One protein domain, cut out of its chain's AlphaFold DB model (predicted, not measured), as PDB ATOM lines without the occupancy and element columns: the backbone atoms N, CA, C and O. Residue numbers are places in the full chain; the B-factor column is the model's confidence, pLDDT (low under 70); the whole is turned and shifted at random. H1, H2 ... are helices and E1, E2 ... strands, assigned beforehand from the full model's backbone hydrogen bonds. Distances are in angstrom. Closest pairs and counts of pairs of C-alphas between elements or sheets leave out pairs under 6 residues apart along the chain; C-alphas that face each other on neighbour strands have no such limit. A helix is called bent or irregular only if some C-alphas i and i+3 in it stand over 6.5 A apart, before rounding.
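AT A GLANCE: This is residues 383 to 460 of the 1136 residues of an uncharacterized protein of Gammaproteobacteria bacterium (UniProt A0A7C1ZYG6). A long, twisted ribbon of three strands, with E1 between E2 and E3, has the short helix H2 over one face along E1 and E3, while the short helix H1 and the longest helix, H3, sit at the end of the ribbon where E2 and E3 finish. The turn of the hairpin E1 and E2 makes the other end. The printed part has 78 residues, with three named strands and three named helices in the order E1, E2, H1, H2, E3, H3; the sheet E2, E1, E3 is antiparallel and the class is mixed, helices and strands. It is only just compact, close to loose, with a radius of gyration of the C-alphas of 13.6 A, and its elongated outline spans 41 by 22 by 17 A.

IN THESE COORDINATES: The inner strand E1 is residues 389 to 397, 22.5 A long, beginning at C-alpha 389 (-92.583, -0.978, 2.001). E2, residues 400 to 410, is 27.0 A long and bends by 70 degrees at residue 403. E3, residues 436 to 443, is 19.3 A long and bends by 66 degrees at residue 439. H1 is residues 411 to 416 and H2 is residues 425 to 430. H3, residues 445 to 456, is 20.9 A long and ends at C-alpha 456 (-88.735, 12.773, 16.955); it is irregular, with C-alphas 452 and 455 7.0 A apart.

HOW THE PARTS SIT: E1 and E2 form a hairpin, antiparallel at 164 degrees, with N 393 and O 407 3.0 A apart, within hydrogen-bond range. E1 and E3 are antiparallel at 160 degrees, with N 394 and O 440 2.8 A apart, within hydrogen-bond range. E2, H1, H2 and E3 make a split strand-helix-strand unit, two strands running the same way with E1 between them in the sheet, and its crossover is right-handed. H2 is on the sheet at a height of 8.7 A and only just lies over E1 and E3, with 3 of its C-alphas falling on each; on the local plane it runs along the strands, at 20 degrees to E1. The closest C-alphas of H2 and E3 are those of Leu 429 and Ser 441, 5.2 A apart. H1 only grazes the sheet, with residues 411 to 416. H3 is only just on the sheet, with 5 pairs of C-alphas within 10 A, and only grazes it with residues 445 to 447. H1 and H2 are close but not clearly touching, about perpendicular at 87 degrees, their closest C-alphas being those of Leu 414 and Phe 425, 7.4 A apart. H3 is apart from H1 and H2. In H1 every O i to N i+4 pair is within hydrogen-bond range; in H2 0 of 2 are, with 3 of 3 O i to N i+3 pairs, and in H3 0 of 8, with 7 of 9.

THE WHOLE: The two C-alphas farthest apart are those of Gly 383 and Leu 399, 43.1 A. The printed part has no cut; the link from H1 to H2 is short, the other links are tight. The mean pLDDT of the printed part is 81.4, and residues 397 to 405 and 432 to 435 are under 70.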
ATOM      1  N   GLY A 383     -79.904   1.742  11.516       85.62
ATOM      2  CA  GLY A 383     -79.770   0.344  11.074       85.62
ATOM      3  C   GLY A 383     -81.030  -0.291  10.468       85.62
ATOM      4  O   GLY A 383     -80.972  -1.433  10.017       85.62
ATOM      5  N   ARG A 384     -82.162   0.424  10.416       89.06
ATOM      6  CA  ARG A 384     -83.387  -0.052   9.759       89.06
ATOM      7  C   ARG A 384     -83.370   0.276   8.268       89.06
ATOM      8  O   ARG A 384     -83.008   1.381   7.868       89.06
ATOM      9  N   ASP A 385     -83.869  -0.653   7.457       90.25
ATOM     10  CA  ASP A 385     -84.220  -0.357   6.071       90.25
ATOM     11  C   ASP A 385     -85.505   0.485   6.020       90.25
ATOM     12  O   ASP A 385     -86.622  -0.017   6.154       90.25
ATOM     13  N   VAL A 386     -85.332   1.797   5.873       90.50
ATOM     14  CA  VAL A 386     -86.425   2.779   5.805       90.50
ATOM     15  C   VAL A 386     -87.112   2.818   4.435       90.50
ATOM     16  O   VAL A 386     -88.202   3.379   4.321       90.50
ATOM     17  N   ASN A 387     -86.504   2.217   3.404       89.56
ATOM     18  CA  ASN A 387     -87.071   2.126   2.058       89.56
ATOM     19  C   ASN A 387     -87.950   0.884   1.874       89.56
ATOM     20  O   ASN A 387     -88.708   0.829   0.903       89.56
ATOM     21  N   LYS A 388     -87.907  -0.073   2.812       91.19
ATOM     22  CA  LYS A 388     -88.821  -1.217   2.833       91.19
ATOM     23  C   LYS A 388     -90.283  -0.729   2.839       91.19
ATOM     24  O   LYS A 388     -90.629   0.131   3.656       91.19
ATOM     25  N   PRO A 389     -91.153  -1.264   1.964       90.62
ATOM     26  CA  PRO A 389     -92.583  -0.978   2.001       90.62
ATOM     27  C   PRO A 389     -93.209  -1.318   3.359       90.62
ATOM     28  O   PRO A 389     -92.970  -2.394   3.906       90.62
ATOM     29  N   VAL A 390     -94.016  -0.400   3.891       91.19
ATOM     30  CA  VAL A 390     -94.750  -0.560   5.160       91.19
ATOM     31  C   VAL A 390     -96.248  -0.305   5.020       91.19
ATOM     32  O   VAL A 390     -96.986  -0.599   5.952       91.19
ATOM     33  N   HIS A 391     -96.697   0.231   3.886       91.69
ATOM     34  CA  HIS A 391     -98.100   0.471   3.572       91.69
ATOM     35  C   HIS A 391     -98.411  -0.072   2.178       91.69
ATOM     36  O   HIS A 391     -97.681   0.206   1.223       91.69
ATOM     37  N   PHE A 392     -99.477  -0.855   2.071       90.31
ATOM     38  CA  PHE A 392     -99.884  -1.562   0.861       90.31
ATOM     39  C   PHE A 392    -101.312  -1.155   0.523       90.31
ATOM     40  O   PHE A 392    -102.185  -1.266   1.383       90.31
ATOM     41  N   VAL A 393    -101.526  -0.677  -0.705       84.81
ATOM     42  CA  VAL A 393    -102.822  -0.162  -1.159       84.81
ATOM     43  C   VAL A 393    -103.220  -0.821  -2.471       84.81
ATOM     44  O   VAL A 393    -102.450  -0.830  -3.435       84.81
ATOM     45  N   GLU A 394    -104.446  -1.324  -2.506       84.50
ATOM     46  CA  GLU A 394    -105.157  -1.793  -3.688       84.50
ATOM     47  C   GLU A 394    -106.337  -0.848  -3.929       84.50
ATOM     48  O   GLU A 394    -107.135  -0.598  -3.025       84.50
ATOM     49  N   ASN A 395    -106.414  -0.270  -5.130       75.75
ATOM     50  CA  ASN A 395    -107.463   0.672  -5.504       75.75
ATOM     51  C   ASN A 395    -108.305   0.143  -6.658       75.75
ATOM     52  O   ASN A 395    -107.761  -0.365  -7.642       75.75
ATOM     53  N   VAL A 396    -109.606   0.415  -6.580       73.44
ATOM     54  CA  VAL A 396    -110.561   0.240  -7.676       73.44
ATOM     55  C   VAL A 396    -110.791   1.596  -8.344       73.44
ATOM     56  O   VAL A 396    -111.129   2.577  -7.679       73.44
ATOM     57  N   LEU A 397    -110.592   1.666  -9.662       68.31
ATOM     58  CA  LEU A 397    -110.850   2.860 -10.477       68.31
ATOM     59  C   LEU A 397    -112.337   2.961 -10.840       68.31
ATOM     60  O   LEU A 397    -112.901   2.022 -11.396       68.31
ATOM     61  N   PHE A 398    -112.960   4.125 -10.634       65.25
ATOM     62  CA  PHE A 398    -114.391   4.309 -10.931       65.25
ATOM     63  C   PHE A 398    -114.734   4.197 -12.425       65.25
ATOM     64  O   PHE A 398    -115.811   3.727 -12.779       65.25
ATOM     65  N   LEU A 399    -113.817   4.614 -13.305       54.12
ATOM     66  CA  LEU A 399    -114.003   4.616 -14.766       54.12
ATOM     67  C   LEU A 399    -113.520   3.319 -15.444       54.12
ATOM     68  O   LEU A 399    -113.702   3.157 -16.648       54.12
ATOM     69  N   ALA A 400    -112.902   2.404 -14.689       55.53
ATOM     70  CA  ALA A 400    -112.427   1.105 -15.167       55.53
ATOM     71  C   ALA A 400    -112.390   0.082 -14.006       55.53
ATOM     72  O   ALA A 400    -111.306  -0.331 -13.586       55.53
ATOM     73  N   PRO A 401    -113.556  -0.338 -13.477       54.00
ATOM     74  CA  PRO A 401    -113.657  -1.127 -12.241       54.00
ATOM     75  C   PRO A 401    -113.078  -2.550 -12.327       54.00
ATOM     76  O   PRO A 401    -113.044  -3.254 -11.326       54.00
ATOM     77  N   THR A 402    -112.612  -2.989 -13.501       48.91
ATOM     78  CA  THR A 402    -112.019  -4.320 -13.721       48.91
ATOM     79  C   THR A 402    -110.500  -4.368 -13.529       48.91
ATOM     80  O   THR A 402    -109.910  -5.428 -13.714       48.91
ATOM     81  N   HIS A 403    -109.848  -3.244 -13.209       53.56
ATOM     82  CA  HIS A 403    -108.397  -3.180 -13.027       53.56
ATOM     83  C   HIS A 403    -108.054  -2.694 -11.616       53.56
ATOM     84  O   HIS A 403    -108.141  -1.499 -11.330       53.56
ATOM     85  N   ASP A 404    -107.618  -3.619 -10.758       59.22
ATOM     86  CA  ASP A 404    -106.996  -3.270  -9.482       59.22
ATOM     87  C   ASP A 404    -105.621  -2.664  -9.746       59.22
ATOM     88  O   ASP A 404    -104.722  -3.309 -10.298       59.22
ATOM     89  N   VAL A 405    -105.433  -1.417  -9.323       66.31
ATOM     90  CA  VAL A 405    -104.129  -0.759  -9.405       66.31
ATOM     91  C   VAL A 405    -103.536  -0.692  -8.012       66.31
ATOM     92  O   VAL A 405    -104.104  -0.101  -7.093       66.31
ATOM     93  N   ARG A 406    -102.374  -1.326  -7.862       77.81
ATOM     94  CA  ARG A 406    -101.684  -1.468  -6.582       77.81
ATOM     95  C   ARG A 406    -100.517  -0.503  -6.498       77.81
ATOM     96  O   ARG A 406     -99.753  -0.358  -7.455       77.81
ATOM     97  N   TYR A 407    -100.330   0.101  -5.334       80.88
ATOM     98  CA  TYR A 407     -99.082   0.776  -5.002       80.88
ATOM     99  C   TYR A 407     -98.672   0.470  -3.563       80.88
ATOM    100  O   TYR A 407     -99.477   0.098  -2.712       80.88
ATOM    101  N   GLN A 408     -97.379   0.618  -3.300       88.81
ATOM    102  CA  GLN A 408     -96.792   0.395  -1.987       88.81
ATOM    103  C   GLN A 408     -96.019   1.641  -1.572       88.81
ATOM    104  O   GLN A 408     -95.473   2.341  -2.426       88.81
ATOM    105  N   GLN A 409     -95.981   1.924  -0.273       88.75
ATOM    106  CA  GLN A 409     -95.283   3.079   0.284       88.75
ATOM    107  C   GLN A 409     -94.361   2.638   1.420       88.75
ATOM    108  O   GLN A 409     -94.730   1.819   2.266       88.75
ATOM    109  N   SER A 410     -93.154   3.188   1.447       93.56
ATOM    110  CA  SER A 410     -92.183   3.010   2.526       93.56
ATOM    111  C   SER A 410     -92.351   4.055   3.631       93.56
ATOM    112  O   SER A 410     -93.135   4.999   3.507       93.56
ATOM    113  N   LEU A 411     -91.572   3.930   4.713       92.19
ATOM    114  CA  LEU A 411     -91.503   4.977   5.742       92.19
ATOM    115  C   LEU A 411     -91.060   6.313   5.144       92.19
ATOM    116  O   LEU A 411     -91.588   7.355   5.525       92.19
ATOM    117  N   VAL A 412     -90.135   6.280   4.180       91.38
ATOM    118  CA  VAL A 412     -89.680   7.475   3.462       91.38
ATOM    119  C   VAL A 412     -90.845   8.136   2.732       91.38
ATOM    120  O   VAL A 412     -91.043   9.335   2.897       91.38
ATOM    121  N   ASP A 413     -91.658   7.374   2.000       89.94
ATOM    122  CA  ASP A 413     -92.796   7.921   1.245       89.94
ATOM    123  C   ASP A 413     -93.836   8.577   2.164       89.94
ATOM    124  O   ASP A 413     -94.284   9.696   1.910       89.94
ATOM    125  N   LEU A 414     -94.174   7.914   3.274       90.12
ATOM    126  CA  LEU A 414     -95.114   8.438   4.269       90.12
ATOM    127  C   LEU A 414     -94.578   9.700   4.958       90.12
ATOM    128  O   LEU A 414     -95.338  10.619   5.269       90.12
ATOM    129  N   HIS A 415     -93.264   9.762   5.178       90.62
ATOM    130  CA  HIS A 415     -92.607  10.919   5.777       90.62
ATOM    131  C   HIS A 415     -92.507  12.106   4.816       90.62
ATOM    132  O   HIS A 415     -92.759  13.244   5.210       90.62
ATOM    133  N   MET A 416     -92.237  11.855   3.531       87.25
ATOM    134  CA  MET A 416     -92.275  12.876   2.475       87.25
ATOM    135  C   MET A 416     -93.649  13.557   2.378       87.25
ATOM    136  O   MET A 416     -93.725  14.740   2.038       87.25
ATOM    137  N   MET A 417     -94.725  12.826   2.685       84.19
ATOM    138  CA  MET A 417     -96.098  13.340   2.723       84.19
ATOM    139  C   MET A 417     -96.456  14.063   4.036       84.19
ATOM    140  O   MET A 417     -97.576  14.550   4.170       84.19
ATOM    141  N   GLY A 418     -95.551  14.109   5.019       84.88
ATOM    142  CA  GLY A 418     -95.795  14.680   6.352       84.88
ATOM    143  C   GLY A 418     -96.622  13.789   7.286       84.88
ATOM    144  O   GLY A 418     -96.756  14.086   8.470       84.88
ATOM    145  N   LEU A 419     -97.122  12.650   6.803       87.12
ATOM    146  CA  LEU A 419     -98.118  11.851   7.518       87.12
ATOM    147  C   LEU A 419     -97.590  11.215   8.802       87.12
ATOM    148  O   LEU A 419     -98.356  11.094   9.755       87.12
ATOM    149  N   LEU A 420     -96.309  10.825   8.838       89.31
ATOM    150  CA  LEU A 420     -95.691  10.246  10.037       89.31
ATOM    151  C   LEU A 420     -95.614  11.259  11.180       89.31
ATOM    152  O   LEU A 420     -96.031  10.961  12.296       89.31
ATOM    153  N   LYS A 421     -95.108  12.459  10.885       83.31
ATOM    154  CA  LYS A 421     -94.922  13.535  11.863       83.31
ATOM    155  C   LYS A 421     -96.254  14.113  12.338       83.31
ATOM    156  O   LYS A 421     -96.418  14.348  13.530       83.31
ATOM    157  N   ASP A 422     -97.196  14.296  11.416       82.12
ATOM    158  CA  ASP A 422     -98.500  14.903  11.700       82.12
ATOM    159  C   ASP A 422     -99.487  13.911  12.344       82.12
ATOM    160  O   ASP A 422    -100.620  14.276  12.651       82.12
ATOM    161  N   GLY A 423     -99.098  12.639  12.510       82.94
ATOM    162  CA  GLY A 423     -99.961  11.599  13.074       82.94
ATOM    163  C   GLY A 423    -101.154  11.227  12.186       82.94
ATOM    164  O   GLY A 423    -102.096  10.601  12.657       82.94
ATOM    165  N   ARG A 424    -101.141  11.610  10.901       83.69
ATOM    166  CA  ARG A 424    -102.284  11.443   9.984       83.69
ATOM    167  C   ARG A 424    -102.231  10.174   9.137       83.69
ATOM    168  O   ARG A 424    -103.060  10.008   8.250       83.69
ATOM    169  N   PHE A 425    -101.274   9.278   9.353       84.81
ATOM    170  CA  PHE A 425    -101.146   8.048   8.559       84.81
ATOM    171  C   PHE A 425    -102.375   7.130   8.651       84.81
ATOM    172  O   PHE A 425    -102.658   6.440   7.681       84.81
ATOM    173  N   ASP A 426    -103.146   7.160   9.744       82.12
ATOM    174  CA  ASP A 426    -104.360   6.338   9.870       82.12
ATOM    175  C   ASP A 426    -105.474   6.802   8.900       82.12
ATOM    176  O   ASP A 426    -106.320   6.002   8.509       82.12
ATOM    177  N   SER A 427    -105.432   8.059   8.422       79.75
ATOM    178  CA  SER A 427    -106.361   8.553   7.389       79.75
ATOM    179  C   SER A 427    -106.174   7.870   6.030       79.75
ATOM    180  O   SER A 427    -107.122   7.809   5.254       79.75
ATOM    181  N   LEU A 428    -104.993   7.293   5.769       79.19
ATOM    182  CA  LEU A 428    -104.696   6.590   4.519       79.19
ATOM    183  C   LEU A 428    -105.532   5.329   4.315       79.19
ATOM    184  O   LEU A 428    -105.734   4.932   3.175       79.19
ATOM    185  N   LEU A 429    -106.004   4.710   5.401       80.44
ATOM    186  CA  LEU A 429    -106.747   3.451   5.341       80.44
ATOM    187  C   LEU A 429    -108.097   3.601   4.625       80.44
ATOM    188  O   LEU A 429    -108.595   2.629   4.071       80.44
ATOM    189  N   ASN A 430    -108.659   4.816   4.611       76.12
ATOM    190  CA  ASN A 430    -109.989   5.115   4.072       76.12
ATOM    191  C   ASN A 430    -109.975   6.274   3.052       76.12
ATOM    192  O   ASN A 430    -111.001   6.913   2.825       76.12
ATOM    193  N   ASP A 431    -108.817   6.600   2.476       72.56
ATOM    194  CA  ASP A 431    -108.637   7.814   1.672       72.56
ATOM    195  C   ASP A 431    -109.136   7.636   0.226       72.56
ATOM    196  O   ASP A 431    -108.412   7.169  -0.658       72.56
ATOM    197  N   ALA A 432    -110.406   7.975  -0.007       68.38
ATOM    198  CA  ALA A 432    -111.032   7.935  -1.324       68.38
ATOM    199  C   ALA A 432    -110.681   9.176  -2.168       68.38
ATOM    200  O   ALA A 432    -110.783  10.316  -1.717       68.38
ATOM    201  N   SER A 433    -110.332   8.958  -3.438       68.06
ATOM    202  CA  SER A 433    -110.042   9.996  -4.437       68.06
ATOM    203  C   SER A 433    -111.206  10.121  -5.434       68.06
ATOM    204  O   SER A 433    -111.902   9.134  -5.661       68.06
ATOM    205  N   PRO A 434    -111.414  11.268  -6.120       64.56
ATOM    206  CA  PRO A 434    -112.483  11.434  -7.120       64.56
ATOM    207  C   PRO A 434    -112.483  10.423  -8.279       64.56
ATOM    208  O   PRO A 434    -113.434  10.369  -9.051       64.56
ATOM    209  N   ILE A 435    -111.403   9.657  -8.434       59.41
ATOM    210  CA  ILE A 435    -111.172   8.706  -9.529       59.41
ATOM    211  C   ILE A 435    -110.966   7.260  -9.045       59.41
ATOM    212  O   ILE A 435    -110.956   6.350  -9.874       59.41
ATOM    213  N   SER A 436    -110.818   7.028  -7.733       70.31
ATOM    214  CA  SER A 436    -110.572   5.693  -7.174       70.31
ATOM    215  C   SER A 436    -110.910   5.582  -5.686       70.31
ATOM    216  O   SER A 436    -110.666   6.518  -4.923       70.31
ATOM    217  N   THR A 437    -111.333   4.397  -5.251       77.56
ATOM    218  CA  THR A 437    -111.491   4.038  -3.830       77.56
ATOM    219  C   THR A 437    -110.585   2.872  -3.449       77.56
ATOM    220  O   THR A 437    -110.498   1.916  -4.227       77.56
ATOM    221  N   PRO A 438    -109.959   2.899  -2.259       77.81
ATOM    222  CA  PRO A 438    -109.190   1.762  -1.771       77.81
ATOM    223  C   PRO A 438    -110.118   0.572  -1.488       77.81
ATOM    224  O   PRO A 438    -111.074   0.698  -0.726       77.81
ATOM    225  N   SER A 439    -109.849  -0.580  -2.110       78.50
ATOM    226  CA  SER A 439    -110.517  -1.860  -1.812       78.50
ATOM    227  C   SER A 439    -109.834  -2.598  -0.666       78.50
ATOM    228  O   SER A 439    -110.493  -3.292   0.107       78.50
ATOM    229  N   ASN A 440    -108.520  -2.425  -0.537       81.88
ATOM    230  CA  ASN A 440    -107.724  -2.962   0.553       81.88
ATOM    231  C   ASN A 440    -106.546  -2.022   0.837       81.88
ATOM    232  O   ASN A 440    -105.742  -1.736  -0.050       81.88
ATOM    233  N   SER A 441    -106.438  -1.535   2.070       87.00
ATOM    234  CA  SER A 441    -105.357  -0.653   2.507       87.00
ATOM    235  C   SER A 441    -104.882  -1.106   3.877       87.00
ATOM    236  O   SER A 441    -105.658  -1.120   4.830       87.00
ATOM    237  N   GLN A 442    -103.611  -1.488   3.994       89.75
ATOM    238  CA  GLN A 442    -103.079  -2.044   5.239       89.75
ATOM    239  C   GLN A 442    -101.619  -1.662   5.488       89.75
ATOM    240  O   GLN A 442    -100.818  -1.512   4.560       89.75
ATOM    241  N   PHE A 443    -101.260  -1.549   6.768       91.12
ATOM    242  CA  PHE A 443     -99.879  -1.380   7.209       91.12
ATOM    243  C   PHE A 443     -99.251  -2.720   7.595       91.12
ATOM    244  O   PHE A 443     -99.925  -3.616   8.100       91.12
ATOM    245  N   ALA A 444     -97.939  -2.840   7.406       90.25
ATOM    246  CA  ALA A 444     -97.174  -3.982   7.891       90.25
ATOM    247  C   ALA A 444     -97.233  -4.061   9.436       90.25
ATOM    248  O   ALA A 444     -97.196  -3.010  10.089       90.25
ATOM    249  N   PRO A 445     -97.265  -5.262  10.047       88.06
ATOM    250  CA  PRO A 445     -97.364  -5.416  11.502       88.06
ATOM    251  C   PRO A 445     -96.279  -4.657  12.277       88.06
ATOM    252  O   PRO A 445     -96.547  -4.069  13.326       88.06
ATOM    253  N   GLU A 446     -95.058  -4.595  11.736       86.25
ATOM    254  CA  GLU A 446     -93.948  -3.871  12.357       86.25
ATOM    255  C   GLU A 446     -94.170  -2.354  12.470       86.25
ATOM    256  O   GLU A 446     -93.488  -1.707  13.264       86.25
ATOM    257  N   PHE A 447     -95.108  -1.771  11.711       89.69
ATOM    258  CA  PHE A 447     -95.373  -0.331  11.704       89.69
ATOM    259  C   PHE A 447     -95.903   0.169  13.056       89.69
ATOM    260  O   PHE A 447     -95.558   1.273  13.482       89.69
ATOM    261  N   ALA A 448     -96.678  -0.653  13.775       86.12
ATOM    262  CA  ALA A 448     -97.255  -0.293  15.072       86.12
ATOM    263  C   ALA A 448     -96.179   0.064  16.115       86.12
ATOM    264  O   ALA A 448     -96.306   1.066  16.819       86.12
ATOM    265  N   GLY A 449     -95.080  -0.699  16.149       85.44
ATOM    266  CA  GLY A 449     -93.961  -0.473  17.073       85.44
ATOM    267  C   GLY A 449     -93.129   0.778  16.769       85.44
ATOM    268  O   GLY A 449     -92.323   1.193  17.599       85.44
ATOM    269  N   LEU A 450     -93.313   1.401  15.599       89.38
ATOM    270  CA  LEU A 450     -92.558   2.588  15.183       89.38
ATOM    271  C   LEU A 450     -93.243   3.900  15.570       89.38
ATOM    272  O   LEU A 450     -92.559   4.916  15.722       89.38
ATOM    273  N   LYS A 451     -94.568   3.872  15.776       87.94
ATOM    274  CA  LYS A 451     -95.408   5.064  15.990       87.94
ATOM    275  C   LYS A 451     -94.888   5.968  17.115       87.94
ATOM    276  O   LYS A 451     -94.836   7.184  16.953       87.94
ATOM    277  N   ALA A 452     -94.412   5.380  18.215       86.62
ATOM    278  CA  ALA A 452     -93.915   6.113  19.384       86.62
ATOM    279  C   ALA A 452     -92.700   7.021  19.097       86.62
ATOM    280  O   ALA A 452     -92.445   7.964  19.843       86.62
ATOM    281  N   GLN A 453     -91.937   6.748  18.034       89.69
ATOM    282  CA  GLN A 453     -90.729   7.505  17.694       89.69
ATOM    283  C   GLN A 453     -90.986   8.605  16.648       89.69
ATOM    284  O   GLN A 453     -90.108   9.438  16.427       89.69
ATOM    285  N   PHE A 454     -92.166   8.655  16.012       91.31
ATOM    286  CA  PHE A 454     -92.446   9.613  14.931       91.31
ATOM    287  C   PHE A 454     -92.424  11.079  15.386       91.31
ATOM    288  O   PHE A 454     -92.035  11.949  14.610       91.31
ATOM    289  N   SER A 455     -92.717  11.356  16.659       86.75
ATOM    290  CA  SER A 455     -92.594  12.696  17.253       86.75
ATOM    291  C   SER A 455     -91.161  13.250  17.230       86.75
ATOM    292  O   SER A 455     -90.960  14.457  17.335       86.75
ATOM    293  N   LYS A 456     -90.149  12.385  17.060       88.81
ATOM    294  CA  LYS A 456     -88.735  12.773  16.955       88.81
ATOM    295  C   LYS A 456     -88.318  13.159  15.537       88.81
ATOM    296  O   LYS A 456     -87.172  13.588  15.362       88.81
ATOM    297  N   LEU A 457     -89.181  12.983  14.534       90.38
ATOM    298  CA  LEU A 457     -88.910  13.347  13.143       90.38
ATOM    299  C   LEU A 457     -88.934  14.872  12.971       90.38
ATOM    300  O   LEU A 457     -89.800  15.569  13.499       90.38
ATOM    301  N   LYS A 458     -87.960  15.402  12.231       86.94
ATOM    302  CA  LYS A 458     -87.713  16.843  12.096       86.94
ATOM    303  C   LYS A 458     -87.969  17.390  10.695       86.94
ATOM    304  O   LYS A 458     -88.155  18.600  10.585       86.94
ATOM    305  N   TYR A 459     -88.046  16.541   9.667       83.88
ATOM    306  CA  TYR A 459     -88.322  16.947   8.287       83.88
ATOM    307  C   TYR A 459     -89.513  17.915   8.207       83.88
ATOM    308  O   TYR A 459     -90.513  17.793   8.929       83.88
ATOM    309  N   SER A 460     -89.380  18.918   7.343       78.56
ATOM    310  CA  SER A 460     -90.400  19.929   7.092       78.56
ATOM    311  C   SER A 460     -90.263  20.485   5.677       78.56
ATOM    312  O   SER A 460     -89.197  20.426   5.060       78.56
TER     313      SER A 460